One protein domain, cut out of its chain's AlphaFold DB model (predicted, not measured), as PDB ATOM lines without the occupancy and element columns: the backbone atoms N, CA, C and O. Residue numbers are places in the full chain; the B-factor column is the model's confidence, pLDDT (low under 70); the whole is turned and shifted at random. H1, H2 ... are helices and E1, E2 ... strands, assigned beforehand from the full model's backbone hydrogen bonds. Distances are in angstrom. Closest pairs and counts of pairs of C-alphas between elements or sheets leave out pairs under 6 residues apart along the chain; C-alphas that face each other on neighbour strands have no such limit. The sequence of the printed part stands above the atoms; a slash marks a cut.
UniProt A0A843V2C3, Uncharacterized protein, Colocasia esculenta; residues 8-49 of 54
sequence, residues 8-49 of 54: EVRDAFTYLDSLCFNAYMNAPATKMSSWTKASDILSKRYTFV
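What this domain is: This is residues 8 to 49 of the 54 residues of an uncharacterized protein of Colocasia esculenta (UniProt A0A843V2C3). Strands E1 and E2 lie side by side at one end of a loose loop, which runs out through helix H1 and returns through H2 and H3. The printed part has 42 residues, ordered E1 H1 H2 H3 E2, of mixed class with a parallel two-stranded sheet. It is only just loose, close to compact, radius of gyration of the C-alphas 11.0 A, spanning 34 by 19 by 10 A.

Where its parts are: E1, residues 13 to 15, begins at C-alpha 13 (71.722, 138.425, -25.357); E2, residues 46 to 48, ends at C-alpha 48 (76.122, 138.629, -29.517). H1 is residues 18 to 26, 12.4 A; H2, 29 to 35, 11.0 A; H3, 38 to 41.

How they stand to each other: E1 and E2 are parallel at 32 degrees, with N 14 and O 46 within hydrogen-bond range, 2.9 A. With the helices between, they form a strand-helix-strand unit, parallel neighbour strands joined through helices. The closest C-alphas of E1 and H3, Thr 14 and Ile 41, are 6.0 A apart. H1 and H2 are close but not clearly touching, closest C-alphas Tyr 24 and Met 32, 6.6 A. H1 has every O i to N i+4 pair within range, H2 0 of 3 but 3 of 4 O i to N i+3 pairs; H3 is too short for O i to N i+4 pairs.

The domain as a whole: The farthest C-alphas, Glu 8 and Pro 28, are 34.8 A apart. The printed part has no cut; its links are tight. Residues 29 to 42 have pLDDT under 70.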
ATOM      1  N   GLU A   8      64.461 145.185 -25.002       86.25
ATOM      2  CA  GLU A   8      63.860 143.881 -24.681       86.25
ATOM      3  C   GLU A   8      64.509 142.729 -25.461       86.25
ATOM      4  O   GLU A   8      64.745 141.646 -24.931       86.25
ATOM      5  N   VAL A   9      64.832 142.979 -26.733       84.06
ATOM      6  CA  VAL A   9      65.510 142.002 -27.584       84.06
ATOM      7  C   VAL A   9      66.975 141.894 -27.180       84.06
ATOM      8  O   VAL A   9      67.480 140.784 -27.084       84.06
ATOM      9  N   ARG A  10      67.653 143.014 -26.888       81.56
ATOM     10  CA  ARG A  10      69.059 143.025 -26.439       81.56
ATOM     11  C   ARG A  10      69.252 142.329 -25.091       81.56
ATOM     12  O   ARG A  10      70.267 141.666 -24.895       81.56
ATOM     13  N   ASP A  11      68.264 142.391 -24.204       84.38
ATOM     14  CA  ASP A  11      68.292 141.722 -22.905       84.38
ATOM     15  C   ASP A  11      68.267 140.194 -23.004       84.38
ATOM     16  O   ASP A  11      68.719 139.523 -22.077       84.38
ATOM     17  N   ALA A  12      67.859 139.623 -24.137       84.75
ATOM     18  CA  ALA A  12      67.986 138.189 -24.383       84.75
ATOM     19  C   ALA A  12      69.424 137.748 -24.726       84.75
ATOM     20  O   ALA A  12      69.681 136.543 -24.807       84.75
ATOM     21  N   PHE A  13      70.353 138.695 -24.925       84.94
ATOM     22  CA  PHE A  13      71.722 138.425 -25.357       84.94
ATOM     23  C   PHE A  13      72.749 138.783 -24.286       84.94
ATOM     24  O   PHE A  13      72.645 139.806 -23.598       84.94
ATOM     25  N   THR A  14      73.778 137.951 -24.180       84.00
ATOM     26  CA  THR A  14      75.046 138.340 -23.567       84.00
ATOM     27  C   THR A  14      75.896 139.018 -24.631       84.00
ATOM     28  O   THR A  14      76.099 138.463 -25.711       84.00
ATOM     29  N   TYR A  15      76.383 140.223 -24.348       78.81
ATOM     30  CA  TYR A  15      77.257 140.953 -25.259       78.81
ATOM     31  C   TYR A  15      78.717 140.605 -24.968       78.81
ATOM     32  O   TYR A  15      79.190 140.813 -23.852       78.81
ATOM     33  N   LEU A  16      79.424 140.085 -25.970       76.62
ATOM     34  CA  LEU A  16      80.872 139.936 -25.926       76.62
ATOM     35  C   LEU A  16      81.496 141.130 -26.644       76.62
ATOM     36  O   LEU A  16      81.090 141.457 -27.753       76.62
ATOM     37  N   ASP A  17      82.483 141.779 -26.040       75.06
ATOM     38  CA  ASP A  17      83.175 142.875 -26.710       75.06
ATOM     39  C   ASP A  17      84.049 142.380 -27.885       75.06
ATOM     40  O   ASP A  17      84.586 141.268 -27.870       75.06
ATOM     41  N   SER A  18      84.210 143.232 -28.901       73.44
ATOM     42  CA  SER A  18      84.999 142.950 -30.107       73.44
ATOM     43  C   SER A  18      86.490 142.726 -29.821       73.44
ATOM     44  O   SER A  18      87.110 141.881 -30.468       73.44
ATOM     45  N   LEU A  19      87.073 143.402 -28.820       75.50
ATOM     46  CA  LEU A  19      88.450 143.142 -28.386       75.50
ATOM     47  C   LEU A  19      88.546 141.770 -27.732       75.50
ATOM     48  O   LEU A  19      89.514 141.052 -27.957       75.50
ATOM     49  N   CYS A  20      87.519 141.379 -26.975       72.94
ATOM     50  CA  CYS A  20      87.427 140.052 -26.376       72.94
ATOM     51  C   CYS A  20      87.380 138.956 -27.453       72.94
ATOM     52  O   CYS A  20      88.078 137.948 -27.344       72.94
ATOM     53  N   PHE A  21      86.626 139.174 -28.536       75.88
ATOM     54  CA  PHE A  21      86.591 138.262 -29.681       75.88
ATOM     55  C   PHE A  21      87.915 138.215 -30.455       75.88
ATOM     56  O   PHE A  21      88.410 137.138 -30.776       75.88
ATOM     57  N   ASN A  22      88.535 139.364 -30.721       75.44
ATOM     58  CA  ASN A  22      89.835 139.398 -31.392       75.44
ATOM     59  C   ASN A  22      90.923 138.732 -30.551       75.44
ATOM     60  O   ASN A  22      91.765 138.004 -31.074       75.44
ATOM     61  N   ALA A  23      90.889 138.936 -29.239       74.50
ATOM     62  CA  ALA A  23      91.809 138.281 -28.334       74.50
ATOM     63  C   ALA A  23      91.524 136.769 -28.246       74.50
ATOM     64  O   ALA A  23      92.473 136.000 -28.181       74.50
ATOM     65  N   TYR A  24      90.263 136.326 -28.347       73.50
ATOM     66  CA  TYR A  24      89.916 134.908 -28.509       73.50
ATOM     67  C   TYR A  24      90.527 134.293 -29.767       73.50
ATOM     68  O   TYR A  24      91.199 133.270 -29.678       73.50
ATOM     69  N   MET A  25      90.328 134.929 -30.923       74.12
ATOM     70  CA  MET A  25      90.807 134.416 -32.209       74.12
ATOM     71  C   MET A  25      92.334 134.288 -32.266       74.12
ATOM     72  O   MET A  25      92.851 133.427 -32.973       74.12
ATOM     73  N   ASN A  26      93.054 135.130 -31.519       79.69
ATOM     74  CA  ASN A  26      94.516 135.200 -31.545       79.69
ATOM     75  C   ASN A  26      95.205 134.571 -30.317       79.69
ATOM     76  O   ASN A  26      96.436 134.527 -30.271       79.69
ATOM     77  N   ALA A  27      94.460 134.101 -29.309       71.69
ATOM     78  CA  ALA A  27      95.032 133.527 -28.090       71.69
ATOM     79  C   ALA A  27      94.938 131.991 -28.047       71.69
ATOM     80  O   ALA A  27      94.019 131.391 -28.603       71.69
ATOM     81  N   PRO A  28      95.843 131.325 -27.304       70.00
ATOM     82  CA  PRO A  28      95.684 129.915 -26.966       70.00
ATOM     83  C   PRO A  28      94.404 129.691 -26.150       70.00
ATOM     84  O   PRO A  28      94.143 130.424 -25.190       70.00
ATOM     85  N   ALA A  29      93.651 128.633 -26.472       67.06
ATOM     86  CA  ALA A  29      92.360 128.298 -25.851       67.06
ATOM     87  C   ALA A  29      92.382 128.272 -24.305       67.06
ATOM     88  O   ALA A  29      91.376 128.551 -23.654       67.06
ATOM     89  N   THR A  30      93.539 128.000 -23.701       65.94
ATOM     90  CA  THR A  30      93.757 127.959 -22.248       65.94
ATOM     91  C   THR A  30      93.706 129.317 -21.546       65.94
ATOM     92  O   THR A  30      93.440 129.349 -20.349       65.94
ATOM     93  N   LYS A  31      93.922 130.446 -22.238       65.31
ATOM     94  CA  LYS A  31      93.795 131.787 -21.627       65.31
ATOM     95  C   LYS A  31      92.344 132.259 -21.523       65.31
ATOM     96  O   LYS A  31      92.031 133.084 -20.669       65.31
ATOM     97  N   MET A  32      91.449 131.721 -22.347       61.06
ATOM     98  CA  MET A  32      90.088 132.239 -22.488       61.06
ATOM     99  C   MET A  32      89.203 131.952 -21.268       61.06
ATOM    100  O   MET A  32      88.418 132.806 -20.855       61.06
ATOM    101  N   SER A  33      89.379 130.784 -20.644       61.25
ATOM    102  CA  SER A  33      88.658 130.394 -19.423       61.25
ATOM    103  C   SER A  33      88.933 131.323 -18.234       61.25
ATOM    104  O   SER A  33      88.157 131.337 -17.283       61.25
ATOM    105  N   SER A  34      90.013 132.114 -18.293       66.75
ATOM    106  CA  SER A  34      90.372 133.088 -17.259       66.75
ATOM    107  C   SER A  34      89.740 134.473 -17.460       66.75
ATOM    108  O   SER A  34      89.605 135.219 -16.495       66.75
ATOM    109  N   TRP A  35      89.347 134.826 -18.690       63.81
ATOM    110  CA  TRP A  35      88.886 136.180 -19.045       63.81
ATOM    111  C   TRP A  35      87.381 136.355 -18.998       63.81
ATOM    112  O   TRP A  35      86.880 137.449 -18.757       63.81
ATOM    113  N   THR A  36      86.658 135.265 -19.191       63.00
ATOM    114  CA  THR A  36      85.205 135.278 -19.145       63.00
ATOM    115  C   THR A  36      84.779 134.088 -18.327       63.00
ATOM    116  O   THR A  36      85.059 132.945 -18.690       63.00
ATOM    117  N   LYS A  37      84.100 134.343 -17.206       65.69
ATOM    118  CA  LYS A  37      83.462 133.257 -16.478       65.69
ATOM    119  C   LYS A  37      82.428 132.651 -17.417       65.69
ATOM    120  O   LYS A  37      81.547 133.354 -17.909       65.69
ATOM    121  N   ALA A  38      82.536 131.351 -17.674       62.50
ATOM    122  CA  ALA A  38      81.582 130.636 -18.519       62.50
ATOM    123  C   ALA A  38      80.129 130.843 -18.047       62.50
ATOM    124  O   ALA A  38      79.221 130.879 -18.871       62.50
ATOM    125  N   SER A  39      79.928 131.063 -16.740       60.12
ATOM    126  CA  SER A  39      78.640 131.430 -16.142       60.12
ATOM    127  C   SER A  39      78.027 132.696 -16.732       60.12
ATOM    128  O   SER A  39      76.813 132.761 -16.860       60.12
ATOM    129  N   ASP A  40      78.842 133.681 -17.105       65.81
ATOM    130  CA  ASP A  40      78.360 134.994 -17.532       65.81
ATOM    131  C   ASP A  40      78.020 134.965 -19.027       65.81
ATOM    132  O   ASP A  40      76.979 135.481 -19.435       65.81
ATOM    133  N   ILE A  41      78.822 134.256 -19.835       67.56
ATOM    134  CA  ILE A  41      78.542 134.027 -21.263       67.56
ATOM    135  C   ILE A  41      77.286 133.169 -21.440       67.56
ATOM    136  O   ILE A  41      76.421 133.509 -22.242       67.56
ATOM    137  N   LEU A  42      77.173 132.077 -20.680       68.94
ATOM    138  CA  LEU A  42      76.068 131.118 -20.785       68.94
ATOM    139  C   LEU A  42      74.839 131.518 -19.954       68.94
ATOM    140  O   LEU A  42      73.867 130.768 -19.910       68.94
ATOM    141  N   SER A  43      74.869 132.683 -19.294       76.38
ATOM    142  CA  SER A  43      73.751 133.172 -18.472       76.38
ATOM    143  C   SER A  43      72.492 133.470 -19.289       76.38
ATOM    144  O   SER A  43      71.388 133.484 -18.741       76.38
ATOM    145  N   LYS A  44      72.642 133.700 -20.598       81.50
ATOM    146  CA  LYS A  44      71.550 134.027 -21.515       81.50
ATOM    147  C   LYS A  44      71.490 133.054 -22.681       81.50
ATOM    148  O   LYS A  44      72.440 132.344 -22.997       81.50
ATOM    149  N   ARG A  45      70.327 133.038 -23.335       82.50
ATOM    150  CA  ARG A  45      70.017 132.109 -24.427       82.50
ATOM    151  C   ARG A  45      70.838 132.372 -25.689       82.50
ATOM    152  O   ARG A  45      71.035 131.452 -26.478       82.50
ATOM    153  N   TYR A  46      71.289 133.608 -25.883       82.88
ATOM    154  CA  TYR A  46      72.042 134.016 -27.060       82.88
ATOM    155  C   TYR A  46      73.270 134.839 -26.667       82.88
ATOM    156  O   TYR A  46      73.241 135.584 -25.690       82.88
ATOM    157  N   THR A  47      74.329 134.749 -27.470       82.12
ATOM    158  CA  THR A  47      75.534 135.577 -27.328       82.12
ATOM    159  C   THR A  47      75.696 136.408 -28.588       82.12
ATOM    160  O   THR A  47      75.739 135.864 -29.691       82.12
ATOM    161  N   PHE A  48      75.776 137.725 -28.431       82.38
ATOM    162  CA  PHE A  48      76.122 138.629 -29.517       82.38
ATOM    163  C   PHE A  48      77.628 138.879 -29.497       82.38
ATOM    164  O   PHE A  48      78.175 139.295 -28.476       82.38
ATOM    165  N   VAL A  49      78.285 138.638 -30.631       80.69
ATOM    166  CA  VAL A  49      79.723 138.841 -30.799       80.69
ATOM    167  C   VAL A  49      79.947 139.733 -32.025       80.69
ATOM    168  O   VAL A  49      79.730 139.283 -33.151       80.69
TER     169      VAL A  49